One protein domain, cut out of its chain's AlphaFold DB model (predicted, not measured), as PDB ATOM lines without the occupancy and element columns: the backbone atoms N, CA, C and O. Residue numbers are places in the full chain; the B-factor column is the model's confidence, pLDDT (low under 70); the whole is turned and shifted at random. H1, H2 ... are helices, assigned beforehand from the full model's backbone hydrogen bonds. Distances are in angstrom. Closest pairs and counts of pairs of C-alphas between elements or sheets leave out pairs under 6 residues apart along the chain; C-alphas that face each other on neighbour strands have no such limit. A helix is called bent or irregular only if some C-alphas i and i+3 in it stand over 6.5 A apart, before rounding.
ATOM      1  N   ARG A 456     -35.884 -22.443 -42.457       81.50
ATOM      2  CA  ARG A 456     -35.926 -23.910 -42.598       81.50
ATOM      3  C   ARG A 456     -34.567 -24.540 -42.269       81.50
ATOM      4  O   ARG A 456     -34.499 -25.515 -41.525       81.50
ATOM      5  N   THR A 457     -33.468 -23.954 -42.745       69.31
ATOM      6  CA  THR A 457     -32.103 -24.435 -42.459       69.31
ATOM      7  C   THR A 457     -31.710 -24.281 -40.986       69.31
ATOM      8  O   THR A 457     -31.063 -25.173 -40.432       69.31
ATOM      9  N   MET A 458     -32.139 -23.212 -40.307       77.19
ATOM     10  CA  MET A 458     -31.934 -23.065 -38.861       77.19
ATOM     11  C   MET A 458     -32.680 -24.144 -38.067       77.19
ATOM     12  O   MET A 458     -32.104 -24.695 -37.130       77.19
ATOM     13  N   VAL A 459     -33.905 -24.508 -38.471       79.31
ATOM     14  CA  VAL A 459     -34.651 -25.632 -37.872       79.31
ATOM     15  C   VAL A 459     -33.919 -26.961 -38.096       79.31
ATOM     16  O   VAL A 459     -33.695 -27.681 -37.124       79.31
ATOM     17  N   ARG A 460     -33.453 -27.254 -39.325       72.31
ATOM     18  CA  ARG A 460     -32.654 -28.464 -39.648       72.31
ATOM     19  C   ARG A 460     -31.410 -28.581 -38.755       72.31
ATOM     20  O   ARG A 460     -31.122 -29.637 -38.199       72.31
ATOM     21  N   ILE A 461     -30.673 -27.484 -38.577       63.25
ATOM     22  CA  ILE A 461     -29.454 -27.465 -37.752       63.25
ATOM     23  C   ILE A 461     -29.778 -27.549 -36.254       63.25
ATOM     24  O   ILE A 461     -29.010 -28.150 -35.497       63.25
ATOM     25  N   PHE A 462     -30.902 -26.986 -35.807       79.12
ATOM     26  CA  PHE A 462     -31.340 -27.125 -34.424       79.12
ATOM     27  C   PHE A 462     -31.737 -28.569 -34.098       79.12
ATOM     28  O   PHE A 462     -31.233 -29.114 -33.122       79.12
ATOM     29  N   GLU A 463     -32.555 -29.205 -34.938       79.38
ATOM     30  CA  GLU A 463     -32.958 -30.613 -34.810       79.38
ATOM     31  C   GLU A 463     -31.735 -31.537 -34.675       79.38
ATOM     32  O   GLU A 463     -31.613 -32.271 -33.694       79.38
ATOM     33  N   CYS A 464     -30.774 -31.428 -35.598       63.91
ATOM     34  CA  CYS A 464     -29.570 -32.262 -35.604       63.91
ATOM     35  C   CYS A 464     -28.582 -31.989 -34.454       63.91
ATOM     36  O   CYS A 464     -27.673 -32.793 -34.238       63.91
ATOM     37  N   SER A 465     -28.690 -30.858 -33.741       68.31
ATOM     38  CA  SER A 465     -27.713 -30.462 -32.708       68.31
ATOM     39  C   SER A 465     -28.284 -30.261 -31.301       68.31
ATOM     40  O   SER A 465     -27.512 -30.165 -30.345       68.31
ATOM     41  N   GLY A 466     -29.610 -30.177 -31.163       67.38
ATOM     42  CA  GLY A 466     -30.331 -29.951 -29.909       67.38
ATOM     43  C   GLY A 466     -29.959 -28.661 -29.167       67.38
ATOM     44  O   GLY A 466     -30.205 -28.569 -27.964       67.38
ATOM     45  N   ASN A 467     -29.295 -27.695 -29.818       73.31
ATOM     46  CA  ASN A 467     -28.671 -26.566 -29.128       73.31
ATOM     47  C   ASN A 467     -28.632 -25.288 -29.981       73.31
ATOM     48  O   ASN A 467     -27.960 -25.224 -31.013       73.31
ATOM     49  N   PHE A 468     -29.266 -24.223 -29.482       78.75
ATOM     50  CA  PHE A 468     -29.308 -22.911 -30.134       78.75
ATOM     51  C   PHE A 468     -27.910 -22.303 -30.366       78.75
ATOM     52  O   PHE A 468     -27.695 -21.605 -31.353       78.75
ATOM     53  N   SER A 469     -26.913 -22.627 -29.530       75.06
ATOM     54  CA  SER A 469     -25.526 -22.177 -29.722       75.06
ATOM     55  C   SER A 469     -24.923 -22.648 -31.054       75.06
ATOM     56  O   SER A 469     -24.086 -21.946 -31.620       75.06
ATOM     57  N   SER A 470     -25.349 -23.800 -31.580       66.50
ATOM     58  CA  SER A 470     -24.921 -24.301 -32.895       66.50
ATOM     59  C   SER A 470     -25.466 -23.431 -34.032       66.50
ATOM     60  O   SER A 470     -24.729 -23.086 -34.950       66.50
ATOM     61  N   VAL A 471     -26.736 -23.023 -33.927       63.72
ATOM     62  CA  VAL A 471     -27.412 -22.140 -34.891       63.72
ATOM     63  C   VAL A 471     -26.825 -20.726 -34.817       63.72
ATOM     64  O   VAL A 471     -26.370 -20.191 -35.824       63.72
ATOM     65  N   SER A 472     -26.720 -20.151 -33.616       73.31
ATOM     66  CA  SER A 472     -26.169 -18.807 -33.387       73.31
ATOM     67  C   SER A 472     -24.732 -18.639 -33.908       73.31
ATOM     68  O   SER A 472     -24.406 -17.617 -34.509       73.31
ATOM     69  N   LYS A 473     -23.881 -19.672 -33.800       68.75
ATOM     70  CA  LYS A 473     -22.525 -19.661 -34.391       68.75
ATOM     71  C   LYS A 473     -22.509 -19.584 -35.920       68.75
ATOM     72  O   LYS A 473     -21.543 -19.066 -36.474       68.75
ATOM     73  N   LEU A 474     -23.529 -20.120 -36.589       51.41
ATOM     74  CA  LEU A 474     -23.605 -20.188 -38.051       51.41
ATOM     75  C   LEU A 474     -24.359 -18.998 -38.660       51.41
ATOM     76  O   LEU A 474     -23.979 -18.540 -39.735       51.41
ATOM     77  N   PHE A 475     -25.368 -18.468 -37.960       60.28
ATOM     78  CA  PHE A 475     -26.268 -17.426 -38.474       60.28
ATOM     79  C   PHE A 475     -26.144 -16.060 -37.769       60.28
ATOM     80  O   PHE A 475     -26.790 -15.107 -38.192       60.28
ATOM     81  N   LYS A 476     -25.276 -15.925 -36.751       71.06
ATOM     82  CA  LYS A 476     -24.989 -14.665 -36.032       71.06
ATOM     83  C   LYS A 476     -26.280 -13.927 -35.630       71.06
ATOM     84  O   LYS A 476     -27.084 -14.489 -34.890       71.06
ATOM     85  N   ASP A 477     -26.465 -12.696 -36.108       55.06
ATOM     86  CA  ASP A 477     -27.574 -11.810 -35.751       55.06
ATOM     87  C   ASP A 477     -28.934 -12.328 -36.273       55.06
ATOM     88  O   ASP A 477     -29.953 -12.114 -35.618       55.06
ATOM     89  N   ASP A 478     -28.955 -13.086 -37.383       60.31
ATOM     90  CA  ASP A 478     -30.175 -13.701 -37.941       60.31
ATOM     91  C   ASP A 478     -30.758 -14.774 -36.989       60.31
ATOM     92  O   ASP A 478     -31.961 -15.032 -36.990       60.31
ATOM     93  N   ALA A 479     -29.916 -15.425 -36.172       68.06
ATOM     94  CA  ALA A 479     -30.336 -16.534 -35.310       68.06
ATOM     95  C   ALA A 479     -31.245 -16.086 -34.158       68.06
ATOM     96  O   ALA A 479     -32.149 -16.819 -33.753       68.06
ATOM     97  N   ASP A 480     -31.003 -14.891 -33.618       74.12
ATOM     98  CA  ASP A 480     -31.700 -14.389 -32.431       74.12
ATOM     99  C   ASP A 480     -33.184 -14.113 -32.702       74.12
ATOM    100  O   ASP A 480     -33.999 -14.240 -31.789       74.12
ATOM    101  N   PHE A 481     -33.548 -13.863 -33.963       76.75
ATOM    102  CA  PHE A 481     -34.935 -13.786 -34.424       76.75
ATOM    103  C   PHE A 481     -35.686 -15.116 -34.253       76.75
ATOM    104  O   PHE A 481     -36.830 -15.121 -33.811       76.75
ATOM    105  N   VAL A 482     -35.042 -16.255 -34.542       78.12
ATOM    106  CA  VAL A 482     -35.674 -17.594 -34.500       78.12
ATOM    107  C   VAL A 482     -35.595 -18.242 -33.111       78.12
ATOM    108  O   VAL A 482     -36.299 -19.215 -32.830       78.12
ATOM    109  N   ARG A 483     -34.763 -17.693 -32.215       84.38
ATOM    110  CA  ARG A 483     -34.541 -18.199 -30.851       84.38
ATOM    111  C   ARG A 483     -35.837 -18.542 -30.087       84.38
ATOM    112  O   ARG A 483     -35.873 -19.642 -29.536       84.38
ATOM    113  N   PRO A 484     -36.910 -17.717 -30.085       85.56
ATOM    114  CA  PRO A 484     -38.130 -18.015 -29.328       85.56
ATOM    115  C   PRO A 484     -38.857 -19.291 -29.771       85.56
ATOM    116  O   PRO A 484     -39.513 -19.924 -28.953       85.56
ATOM    117  N   LEU A 485     -38.739 -19.683 -31.046       88.94
ATOM    118  CA  LEU A 485     -39.253 -20.961 -31.542       88.94
ATOM    119  C   LEU A 485     -38.315 -22.106 -31.146       88.94
ATOM    120  O   LEU A 485     -38.754 -23.103 -30.579       88.94
ATOM    121  N   LEU A 486     -37.015 -21.952 -31.413       87.56
ATOM    122  CA  LEU A 486     -36.032 -23.016 -31.205       87.56
ATOM    123  C   LEU A 486     -35.856 -23.391 -29.725       87.56
ATOM    124  O   LEU A 486     -35.673 -24.562 -29.418       87.56
ATOM    125  N   GLU A 487     -35.967 -22.445 -28.790       86.25
ATOM    126  CA  GLU A 487     -35.922 -22.743 -27.348       86.25
ATOM    127  C   GLU A 487     -37.206 -23.429 -26.829       86.25
ATOM    128  O   GLU A 487     -37.182 -24.039 -25.759       86.25
ATOM    129  N   GLU A 488     -38.306 -23.406 -27.594       89.31
ATOM    130  CA  GLU A 488     -39.577 -24.056 -27.245       89.31
ATOM    131  C   GLU A 488     -39.631 -25.527 -27.714       89.31
ATOM    132  O   GLU A 488     -40.070 -26.409 -26.970       89.31
ATOM    133  N   LEU A 489     -39.118 -25.825 -28.917       89.81
ATOM    134  CA  LEU A 489     -39.183 -27.155 -29.553       89.81
ATOM    135  C   LEU A 489     -38.672 -28.346 -28.703       89.81
ATOM    136  O   LEU A 489     -39.302 -29.406 -28.769       89.81
ATOM    137  N   PRO A 490     -37.618 -28.237 -27.860       87.19
ATOM    138  CA  PRO A 490     -37.173 -29.329 -26.985       87.19
ATOM    139  C   PRO A 490     -38.245 -29.868 -26.027       87.19
ATOM    140  O   PRO A 490     -38.153 -31.016 -25.586       87.19
ATOM    141  N   PHE A 491     -39.273 -29.077 -25.704       87.44
ATOM    142  CA  PHE A 491     -40.371 -29.510 -24.839       87.44
ATOM    143  C   PHE A 491     -41.464 -30.294 -25.587       87.44
ATOM    144  O   PHE A 491     -42.206 -31.051 -24.955       87.44
ATOM    145  N   GLY A 492     -41.544 -30.187 -26.920       85.69
ATOM    146  CA  GLY A 492     -42.637 -30.745 -27.724       85.69
ATOM    147  C   GLY A 492     -42.778 -32.265 -27.624       85.69
ATOM    148  O   GLY A 492     -43.886 -32.770 -27.445       85.69
ATOM    149  N   ALA A 493     -41.667 -33.008 -27.593       85.88
ATOM    150  CA  ALA A 493     -41.691 -34.462 -27.403       85.88
ATOM    151  C   ALA A 493     -42.325 -34.882 -26.057       85.88
ATOM    152  O   ALA A 493     -43.000 -35.911 -25.975       85.88
ATOM    153  N   ARG A 494     -42.155 -34.069 -25.002       88.44
ATOM    154  CA  ARG A 494     -42.826 -34.279 -23.712       88.44
ATOM    155  C   ARG A 494     -44.296 -33.875 -23.784       88.44
ATOM    156  O   ARG A 494     -45.140 -34.649 -23.335       88.44
ATOM    157  N   ALA A 495     -44.593 -32.711 -24.357       87.31
ATOM    158  CA  ALA A 495     -45.951 -32.191 -24.479       87.31
ATOM    159  C   ALA A 495     -46.867 -33.156 -25.257       87.31
ATOM    160  O   ALA A 495     -47.912 -33.551 -24.742       87.31
ATOM    161  N   LEU A 496     -46.421 -33.655 -26.417       88.62
ATOM    162  CA  LEU A 496     -47.109 -34.697 -27.194       88.62
ATOM    163  C   LEU A 496     -47.280 -36.001 -26.397       88.62
ATOM    164  O   LEU A 496     -48.339 -36.626 -26.436       88.62
ATOM    165  N   SER A 497     -46.270 -36.404 -25.618       89.00
ATOM    166  CA  SER A 497     -46.359 -37.568 -24.724       89.00
ATOM    167  C   SER A 497     -47.438 -37.409 -23.646       89.00
ATOM    168  O   SER A 497     -48.111 -38.388 -23.324       89.00
ATOM    169  N   ASP A 498     -47.572 -36.223 -23.052       88.19
ATOM    170  CA  ASP A 498     -48.516 -35.970 -21.962       88.19
ATOM    171  C   ASP A 498     -49.945 -35.674 -22.490       88.19
ATOM    172  O   ASP A 498     -50.905 -36.136 -21.870       88.19
ATOM    173  N   LEU A 499     -50.101 -35.091 -23.692       88.44
ATOM    174  CA  LEU A 499     -51.361 -35.050 -24.466       88.44
ATOM    175  C   LEU A 499     -51.896 -36.463 -24.757       88.44
ATOM    176  O   LEU A 499     -53.030 -36.790 -24.407       88.44
ATOM    177  N   LYS A 500     -51.054 -37.350 -25.314       90.31
ATOM    178  CA  LYS A 500     -51.381 -38.771 -25.579       90.31
ATOM    179  C   LYS A 500     -51.794 -39.551 -24.325       90.31
ATOM    180  O   LYS A 500     -52.397 -40.614 -24.436       90.31
ATOM    181  N   LYS A 501     -51.457 -39.050 -23.132       87.56
ATOM    182  CA  LYS A 501     -51.761 -39.664 -21.828       87.56
ATOM    183  C   LYS A 501     -52.885 -38.946 -21.071       87.56
ATOM    184  O   LYS A 501     -53.136 -39.311 -19.925       87.56
ATOM    185  N   GLY A 502     -53.532 -37.940 -21.669       84.12
ATOM    186  CA  GLY A 502     -54.617 -37.172 -21.043       84.12
ATOM    187  C   GLY A 502     -54.181 -36.358 -19.818       84.12
ATOM    188  O   GLY A 502     -54.957 -36.186 -18.885       84.12
ATOM    189  N   ARG A 503     -52.916 -35.915 -19.778       86.75
ATOM    190  CA  ARG A 503     -52.311 -35.172 -18.652       86.75
ATOM    191  C   ARG A 503     -52.163 -33.671 -18.907       86.75
ATOM    192  O   ARG A 503     -51.729 -32.947 -18.017       86.75
ATOM    193  N   LEU A 504     -52.454 -33.248 -20.132       88.81
ATOM    194  CA  LEU A 504     -52.359 -31.889 -20.646       88.81
ATOM    195  C   LEU A 504     -53.514 -31.719 -21.642       88.81
ATOM    196  O   LEU A 504     -53.746 -32.643 -22.424       88.81
ATOM    197  N   THR A 505     -54.226 -30.591 -21.620       87.75
ATOM    198  CA  THR A 505     -55.234 -30.254 -22.650       87.75
ATOM    199  C   THR A 505     -54.637 -29.361 -23.744       87.75
ATOM    200  O   THR A 505     -53.521 -28.853 -23.599       87.75
ATOM    201  N   ALA A 506     -55.367 -29.137 -24.841       82.62
ATOM    202  CA  ALA A 506     -54.939 -28.213 -25.894       82.62
ATOM    203  C   ALA A 506     -54.826 -26.759 -25.382       82.62
ATOM    204  O   ALA A 506     -53.894 -26.043 -25.736       82.62
ATOM    205  N   GLU A 507     -55.704 -26.338 -24.476       82.50
ATOM    206  CA  GLU A 507     -55.683 -25.008 -23.854       82.50
ATOM    207  C   GLU A 507     -54.445 -24.844 -22.964       82.50
ATOM    208  O   GLU A 507     -53.718 -23.862 -23.079       82.50
ATOM    209  N   GLN A 508     -54.139 -25.850 -22.138       85.31
ATOM    210  CA  GLN A 508     -52.938 -25.847 -21.297       85.31
ATOM    211  C   GLN A 508     -51.649 -25.896 -22.134       85.31
ATOM    212  O   GLN A 508     -50.647 -25.276 -21.772       85.31
ATOM    213  N   LEU A 509     -51.671 -26.600 -23.271       86.69
ATOM    214  CA  LEU A 509     -50.597 -26.565 -24.263       86.69
ATOM    215  C   LEU A 509     -50.428 -25.149 -24.834       86.69
ATOM    216  O   LEU A 509     -49.302 -24.667 -24.897       86.69
ATOM    217  N   LYS A 510     -51.525 -24.470 -25.194       86.75
ATOM    218  CA  LYS A 510     -51.521 -23.092 -25.713       86.75
ATOM    219  C   LYS A 510     -50.942 -22.089 -24.715       86.75
ATOM    220  O   LYS A 510     -50.198 -21.204 -25.123       86.75
ATOM    221  N   GLU A 511     -51.263 -22.229 -23.431       84.25
ATOM    222  CA  GLU A 511     -50.740 -21.366 -22.361       84.25
ATOM    223  C   GLU A 511     -49.262 -21.640 -22.035       84.25
ATOM    224  O   GLU A 511     -48.526 -20.713 -21.702       84.25
ATOM    225  N   THR A 512     -48.810 -22.897 -22.129       83.69
ATOM    226  CA  THR A 512     -47.449 -23.295 -21.710       83.69
ATOM    227  C   THR A 512     -46.426 -23.236 -22.852       83.69
ATOM    228  O   THR A 512     -45.273 -22.867 -22.630       83.69
ATOM    229  N   TRP A 513     -46.836 -23.609 -24.067       89.62
ATOM    230  CA  TRP A 513     -46.000 -23.730 -25.267       89.62
ATOM    231  C   TRP A 513     -46.785 -23.251 -26.510       89.62
ATOM    232  O   TRP A 513     -47.258 -24.066 -27.317       89.62
ATOM    233  N   PRO A 514     -46.982 -21.925 -26.662       87.50
ATOM    234  CA  PRO A 514     -47.875 -21.352 -27.668       87.50
ATOM    235  C   PRO A 514     -47.424 -21.600 -29.113       87.50
ATOM    236  O   PRO A 514     -48.275 -21.682 -29.998       87.50
ATOM    237  N   ARG A 515     -46.119 -21.753 -29.381       90.75
ATOM    238  CA  ARG A 515     -45.586 -22.004 -30.731       90.75
ATOM    239  C   ARG A 515     -45.731 -23.462 -31.111       90.75
ATOM    240  O   ARG A 515     -46.107 -23.748 -32.245       90.75
ATOM    241  N   ILE A 516     -45.515 -24.381 -30.169       88.69
ATOM    242  CA  ILE A 516     -45.828 -25.803 -30.374       88.69
ATOM    243  C   ILE A 516     -47.333 -25.968 -30.617       88.69
ATOM    244  O   ILE A 516     -47.715 -26.593 -31.604       88.69
ATOM    245  N   HIS A 517     -48.189 -25.349 -29.793       91.00
ATOM    246  CA  HIS A 517     -49.639 -25.358 -30.014       91.00
ATOM    247  C   HIS A 517     -50.020 -24.793 -31.391       91.00
ATOM    248  O   HIS A 517     -50.787 -25.417 -32.116       91.00
ATOM    249  N   MET A 518     -49.496 -23.619 -31.762       89.69
ATOM    250  CA  MET A 518     -49.807 -22.993 -33.049       89.69
ATOM    251  C   MET A 518     -49.346 -23.858 -34.228       89.69
ATOM    252  O   MET A 518     -50.123 -24.070 -35.150       89.69
ATOM    253  N   THR A 519     -48.137 -24.428 -34.164       90.88
ATOM    254  CA  THR A 519     -47.611 -25.327 -35.206       90.88
ATOM    255  C   THR A 519     -48.536 -26.531 -35.405       90.88
ATOM    256  O   THR A 519     -48.940 -26.816 -36.530       90.88
ATOM    257  N   LEU A 520     -48.942 -27.190 -34.312       90.31
ATOM    258  CA  LEU A 520     -49.872 -28.323 -34.352       90.31
ATOM    259  C   LEU A 520     -51.256 -27.921 -34.887       90.31
ATOM    260  O   LEU A 520     -51.858 -28.675 -35.650       90.31
ATOM    261  N   LEU A 521     -51.749 -26.727 -34.545       90.12
ATOM    262  CA  LEU A 521     -53.010 -26.199 -35.069       90.12
ATOM    263  C   LEU A 521     -52.936 -25.927 -36.584       90.12
ATOM    264  O   LEU A 521     -53.886 -26.240 -37.296       90.12
ATOM    265  N   THR A 522     -51.812 -25.415 -37.098       89.25
ATOM    266  CA  THR A 522     -51.615 -25.244 -38.550       89.25
ATOM    267  C   THR A 522     -51.496 -26.588 -39.278       89.25
ATOM    268  O   THR A 522     -52.017 -26.723 -40.384       89.25
ATOM    269  N   MET A 523     -50.874 -27.601 -38.660       89.31
ATOM    270  CA  MET A 523     -50.875 -28.978 -39.184       89.31
ATOM    271  C   MET A 523     -52.302 -29.548 -39.253       89.31
ATOM    272  O   MET A 523     -52.675 -30.148 -40.256       89.31
ATOM    273  N   TYR A 524     -53.112 -29.318 -38.213       90.06
ATOM    274  CA  TYR A 524     -54.505 -29.770 -38.150       90.06
ATOM    275  C   TYR A 524     -55.390 -29.131 -39.221       90.06
ATOM    276  O   TYR A 524     -56.110 -29.850 -39.907       90.06
ATOM    277  N   GLU A 525     -55.339 -27.807 -39.388       86.56
ATOM    278  CA  GLU A 525     -56.176 -27.126 -40.384       86.56
ATOM    279  C   GLU A 525     -55.824 -27.574 -41.814       86.56
ATOM    280  O   GLU A 525     -56.735 -27.888 -42.575       86.56
ATOM    281  N   LYS A 526     -54.535 -27.774 -42.139       84.50
ATOM    282  CA  LYS A 526     -54.124 -28.391 -43.416       84.50
ATOM    283  C   LYS A 526     -54.588 -29.846 -43.569       84.50
ATOM    284  O   LYS A 526     -55.015 -30.251 -44.644       84.50
ATOM    285  N   ALA A 527     -54.534 -30.659 -42.511       82.44
ATOM    286  CA  ALA A 527     -55.022 -32.041 -42.574       82.44
ATOM    287  C   ALA A 527     -56.548 -32.109 -42.797       82.44
ATOM    288  O   ALA A 527     -57.039 -32.960 -43.538       82.44
ATOM    289  N   LYS A 528     -57.285 -31.169 -42.201       83.81
ATOM    290  CA  LYS A 528     -58.744 -31.001 -42.277       83.81
ATOM    291  C   LYS A 528     -59.255 -30.550 -43.653       83.81
ATOM    292  O   LYS A 528     -60.426 -30.772 -43.949       83.81
ATOM    293  N   GLU A 529     -58.402 -29.987 -44.508       79.75
ATOM    294  CA  GLU A 529     -58.720 -29.713 -45.921       79.75
ATOM    295  C   GLU A 529     -58.834 -31.006 -46.764       79.75
ATOM    296  O   GLU A 529     -59.394 -30.987 -47.859       79.75
ATOM    297  N   THR A 530     -58.372 -32.154 -46.248       78.56
ATOM    298  CA  THR A 530     -58.472 -33.452 -46.938       78.56
ATOM    299  C   THR A 530     -59.890 -34.045 -46.821       78.56
ATOM    300  O   THR A 530     -60.346 -34.276 -45.699       78.56
ATOM    301  N   PRO A 531     -60.578 -34.422 -47.925       71.81
ATOM    302  CA  PRO A 531     -61.983 -34.872 -47.899       71.81
ATOM    303  C   PRO A 531     -62.322 -36.095 -47.026       71.81
ATOM    304  O   PRO A 531     -63.493 -36.342 -46.749       71.81
ATOM    305  N   ALA A 532     -61.323 -36.878 -46.607       73.44
ATOM    306  CA  ALA A 532     -61.487 -38.058 -45.753       73.44
ATOM    307  C   ALA A 532     -61.236 -37.787 -44.251       73.44
ATOM    308  O   ALA A 532     -61.313 -38.711 -43.439       73.44
ATOM    309  N   PHE A 533     -60.897 -36.553 -43.866       83.75
ATOM    310  CA  PHE A 533     -60.480 -36.223 -42.504       83.75
ATOM    311  C   PHE A 533     -61.673 -36.056 -41.545       83.75
ATOM    312  O   PHE A 533     -62.597 -35.289 -41.805       83.75
ATOM    313  N   ASN A 534     -61.654 -36.769 -40.412       80.00
ATOM    314  CA  ASN A 534     -62.794 -36.859 -39.486       80.00
ATOM    315  C   ASN A 534     -62.429 -36.775 -37.988       80.00
ATOM    316  O   ASN A 534     -63.249 -37.131 -37.142       80.00
ATOM    317  N   GLN A 535     -61.215 -36.328 -37.653       86.31
ATOM    318  CA  GLN A 535     -60.730 -36.218 -36.270       86.31
ATOM    319  C   GLN A 535     -60.933 -34.803 -35.717       86.31
ATOM    320  O   GLN A 535     -60.864 -33.825 -36.459       86.31
ATOM    321  N   THR A 536     -61.109 -34.664 -34.402       86.88
ATOM    322  CA  THR A 536     -60.976 -33.357 -33.736       86.88
ATOM    323  C   THR A 536     -59.503 -32.963 -33.578       86.88
ATOM    324  O   THR A 536     -58.612 -33.815 -33.599       86.88
ATOM    325  N   ALA A 537     -59.223 -31.673 -33.357       82.94
ATOM    326  CA  ALA A 537     -57.854 -31.186 -33.145       82.94
ATOM    327  C   ALA A 537     -57.140 -31.900 -31.984       82.94
ATOM    328  O   ALA A 537     -55.977 -32.278 -32.105       82.94
ATOM    329  N   GLU A 538     -57.844 -32.157 -30.876       83.06
ATOM    330  CA  GLU A 538     -57.266 -32.832 -29.710       83.06
ATOM    331  C   GLU A 538     -56.986 -34.326 -29.960       83.06
ATOM    332  O   GLU A 538     -56.096 -34.898 -29.332       83.06
ATOM    333  N   GLU A 539     -57.719 -34.979 -30.865       85.50
ATOM    334  CA  GLU A 539     -57.432 -36.350 -31.311       85.50
ATOM    335  C   GLU A 539     -56.251 -36.368 -32.285       85.50
ATOM    336  O   GLU A 539     -55.307 -37.138 -32.094       85.50
ATOM    337  N   TYR A 540     -56.238 -35.452 -33.255       88.69
ATOM    338  CA  TYR A 540     -55.156 -35.306 -34.223       88.69
ATOM    339  C   TYR A 540     -53.808 -35.013 -33.544       88.69
ATOM    340  O   TYR A 540     -52.823 -35.704 -33.811       88.69
ATOM    341  N   PHE A 541     -53.760 -34.098 -32.566       89.94
ATOM    342  CA  PHE A 541     -52.546 -33.815 -31.782       89.94
ATOM    343  C   PHE A 541     -52.019 -35.052 -31.024       89.94
ATOM    344  O   PHE A 541     -50.826 -35.140 -30.729       89.94
ATOM    345  N   LYS A 542     -52.880 -36.034 -30.716       88.00
ATOM    346  CA  LYS A 542     -52.481 -37.304 -30.082       88.00
ATOM    347  C   LYS A 542     -51.959 -38.329 -31.091       88.00
ATOM    348  O   LYS A 542     -51.306 -39.285 -30.671       88.00
ATOM    349  N   THR A 543     -52.153 -38.145 -32.396       85.06
ATOM    350  CA  THR A 543     -51.511 -38.987 -33.423       85.06
ATOM    351  C   THR A 543     -50.028 -38.633 -33.586       85.06
ATOM    352  O   THR A 543     -49.175 -39.514 -33.463       85.06
ATOM    353  N   LEU A 544     -49.716 -37.339 -33.692       86.06
ATOM    354  CA  LEU A 544     -48.409 -36.804 -34.086       86.06
ATOM    355  C   LEU A 544     -47.240 -37.137 -33.140       86.06
ATOM    356  O   LEU A 544     -47.405 -37.338 -31.932       86.06
ATOM    357  N   GLN A 545     -46.037 -37.171 -33.700       88.50
ATOM    358  CA  GLN A 545     -44.745 -37.288 -33.029       88.50
ATOM    359  C   GLN A 545     -43.905 -36.020 -33.241       88.50
ATOM    360  O   GLN A 545     -44.243 -35.147 -34.034       88.50
ATOM    361  N   MET A 546     -42.789 -35.892 -32.514       88.06
ATOM    362  CA  MET A 546     -41.947 -34.693 -32.622       88.06
ATOM    363  C   MET A 546     -41.199 -34.602 -33.965       88.06
ATOM    364  O   MET A 546     -40.884 -33.495 -34.388       88.06
ATOM    365  N   GLY A 547     -40.948 -35.738 -34.635       79.00
ATOM    366  CA  GLY A 547     -40.403 -35.766 -35.999       79.00
ATOM    367  C   GLY A 547     -41.320 -35.015 -36.960       79.00
ATOM    368  O   GLY A 547     -40.917 -33.998 -37.503       79.00
ATOM    369  N   ASP A 548     -42.593 -35.408 -37.010       83.62
ATOM    370  CA  ASP A 548     -43.648 -34.801 -37.828       83.62
ATOM    371  C   ASP A 548     -43.725 -33.266 -37.655       83.62
ATOM    372  O   ASP A 548     -43.900 -32.530 -38.624       83.62
ATOM    373  N   VAL A 549     -43.549 -32.767 -36.423       85.06
ATOM    374  CA  VAL A 549     -43.519 -31.322 -36.112       85.06
ATOM    375  C   VAL A 549     -42.252 -30.649 -36.652       85.06
ATOM    376  O   VAL A 549     -42.322 -29.540 -37.183       85.06
ATOM    377  N   TYR A 550     -41.090 -31.298 -36.540       86.44
ATOM    378  CA  TYR A 550     -39.859 -30.802 -37.156       86.44
ATOM    379  C   TYR A 550     -39.934 -30.849 -38.686       86.44
ATOM    380  O   TYR A 550     -39.520 -29.883 -39.320       86.44
ATOM    381  N   ASP A 551     -40.448 -31.920 -39.295       78.62
ATOM    382  CA  ASP A 551     -40.603 -32.073 -40.751       78.62
ATOM    383  C   ASP A 551     -41.567 -31.032 -41.326       78.62
ATOM    384  O   ASP A 551     -41.245 -30.368 -42.312       78.62
ATOM    385  N   PHE A 552     -42.674 -30.761 -40.632       86.00
ATOM    386  CA  PHE A 552     -43.562 -29.655 -40.967       86.00
ATOM    387  C   PHE A 552     -42.853 -28.291 -40.905       86.00
ATOM    388  O   PHE A 552     -42.951 -27.502 -41.842       86.00
ATOM    389  N   LEU A 553     -42.069 -28.016 -39.855       85.50
ATOM    390  CA  LEU A 553     -41.289 -26.772 -39.750       85.50
ATOM    391  C   LEU A 553     -40.125 -26.695 -40.755       85.50
ATOM    392  O   LEU A 553     -39.756 -25.602 -41.184       85.50
ATOM    393  N   LYS A 554     -39.576 -27.832 -41.197       84.88
ATOM    394  CA  LYS A 554     -38.578 -27.924 -42.277       84.88
ATOM    395  C   LYS A 554     -39.143 -27.555 -43.654       84.88
ATOM    396  O   LYS A 554     -38.329 -27.276 -44.541       84.88
ATOM    397  N   MET A 555     -40.473 -27.511 -43.791       78.19
ATOM    398  CA  MET A 555     -41.231 -27.084 -44.977       78.19
ATOM    399  C   MET A 555     -42.174 -25.887 -44.706       78.19
ATOM    400  O   MET A 555     -42.933 -25.479 -45.583       78.19
ATOM    401  N   ALA A 556     -42.131 -25.273 -43.518       79.25
ATOM    402  CA  ALA A 556     -42.995 -24.140 -43.167       79.25
ATOM    403  C   ALA A 556     -42.736 -22.915 -44.061       79.25
ATOM    404  O   ALA A 556     -41.600 -22.695 -44.492       79.25
ATOM    405  N   SER A 557     -43.783 -22.128 -44.326       82.56
ATOM    406  CA  SER A 557     -43.678 -20.864 -45.060       82.56
ATOM    407  C   SER A 557     -43.201 -19.712 -44.169       82.56
ATOM    408  O   SER A 557     -43.312 -19.756 -42.938       82.56
ATOM    409  N   TYR A 558     -42.697 -18.651 -44.793       79.25
ATOM    410  CA  TYR A 558     -42.211 -17.446 -44.133       79.25
ATOM    411  C   TYR A 558     -43.278 -16.787 -43.244       79.25
ATOM    412  O   TYR A 558     -42.977 -16.405 -42.113       79.25
ATOM    413  N   ASP A 559     -44.536 -16.742 -43.689       78.56
ATOM    414  CA  ASP A 559     -45.654 -16.185 -42.912       78.56
ATOM    415  C   ASP A 559     -45.978 -17.010 -41.661       78.56
ATOM    416  O   ASP A 559     -46.284 -16.453 -40.599       78.56
ATOM    417  N   LEU A 560     -45.847 -18.341 -41.739       83.31
ATOM    418  CA  LEU A 560     -45.985 -19.208 -40.570       83.31
ATOM    419  C   LEU A 560     -44.842 -18.957 -39.578       83.31
ATOM    420  O   LEU A 560     -45.100 -18.811 -38.384       83.31
ATOM    421  N   PHE A 561     -43.599 -18.814 -40.048       83.88
ATOM    422  CA  PHE A 561     -42.490 -18.415 -39.177       83.88
ATOM    423  C   PHE A 561     -42.709 -17.030 -38.548       83.88
ATOM    424  O   PHE A 561     -42.513 -16.890 -37.340       83.88
ATOM    425  N   GLN A 562     -43.164 -16.021 -39.302       81.88
ATOM    426  CA  GLN A 562     -43.498 -14.713 -38.727       81.88
ATOM    427  C   GLN A 562     -44.569 -14.833 -37.638       81.88
ATOM    428  O   GLN A 562     -44.414 -14.255 -36.561       81.88
ATOM    429  N   THR A 563     -45.625 -15.606 -37.895       83.19
ATOM    430  CA  THR A 563     -46.715 -15.844 -36.940       83.19
ATOM    431  C   THR A 563     -46.194 -16.509 -35.666       83.19
ATOM    432  O   THR A 563     -46.462 -16.033 -34.566       83.19
ATOM    433  N   LEU A 564     -45.385 -17.566 -35.797       84.62
ATOM    434  CA  LEU A 564     -44.798 -18.286 -34.664       84.62
ATOM    435  C   LEU A 564     -43.857 -17.409 -33.825       84.62
ATOM    436  O   LEU A 564     -43.794 -17.556 -32.604       84.62
ATOM    437  N   LEU A 565     -43.115 -16.493 -34.444       82.62
ATOM    438  CA  LEU A 565     -42.136 -15.673 -33.729       82.62
ATOM    439  C   LEU A 565     -42.789 -14.476 -33.016       82.62
ATOM    440  O   LEU A 565     -42.494 -14.261 -31.838       82.62
ATOM    441  N   LYS A 566     -43.765 -13.806 -33.649       78.12
ATOM    442  CA  LYS A 566     -44.511 -12.653 -33.093       78.12
ATOM    443  C   LYS A 566     -45.405 -12.970 -31.885       78.12
ATOM    444  O   LYS A 566     -45.820 -12.051 -31.189       78.12
ATOM    445  N   LEU A 567     -45.687 -14.246 -31.595       63.84
ATOM    446  CA  LEU A 567     -46.676 -14.704 -30.594       63.84
ATOM    447  C   LEU A 567     -46.565 -14.132 -29.160       63.84
ATOM    448  O   LEU A 567     -47.507 -14.312 -28.396       63.84
TER     449      LEU A 567
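What this domain is: This is residues 456 to 567 of the 730 residues of an uncharacterized protein of Megasphaera sp. MJR8396C (UniProt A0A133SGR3). Picture a trio of short helices, H1 to H3, at one end and a larger group, H4 to H7, at the other, with H8 and H9 bridging them: H8 packs on H1 and H6, H9 on H3 and H6. The 112 printed residues hold nine named helices, H1 to H9 in chain order, and no named strand: all helix. The whole is compact, with a radius of gyration of the C-alphas of 14.2 A and spans of 43 by 30 by 24 A.

Where its parts are: Find C-alpha 456 at (-35.926, -23.910, -42.598); from there H1 runs 14.4 A to residue 465. Next come H2, residues 468 to 475, and H3, residues 477 to 486, irregular, with C-alphas 481 and 484 7.4 A apart. H4, residues 489 to 499, is only just irregular: C-alphas 490 and 493 are 6.9 A apart. Pass H5, residues 506 to 512, to C-alpha 514 at (-47.875, -21.352, -27.668), where H6 begins its 20.6 A to residue 528. H7, 537 to 543, H8, 546 to 554, and H9, 558 to 566, follow.

How they stand to each other: Start at H6, the hub. Its residues 516 to 518 alone touch H5, its hairpin partner, closest at C-alphas 510 and 517, 5.2 A. Residues 520 to 524 alone touch H7, about perpendicular at 88 degrees, closest at C-alphas 524 and 537, 6.2 A. Residues 515 to 519 alone touch H9, closest at C-alphas 515 and 564, 5.5 A. H4 touches H7, closest at C-alphas 499 and 542, 6.2 A. H8 touches H1, closest at C-alphas 456 and 554, 4.8 A. H2 forms hairpins with H1 and H3. Every O i to N i+4 pair is within hydrogen-bond range in H1, H5, H6, H8 and H9, against 3 of 4 in H2, 2 of 6 in H3 with 3 of 7 O i to N i+3, 5 of 7 in H4 and 2 of 3 in H7.

The domain as a whole: The C-alphas farthest apart, of Lys 473 and Ala 532, are 44.6 A apart. The printed part has no cut and no long link. Its mean pLDDT is 81.5; 14 residues are under 70, among them 473 to 475.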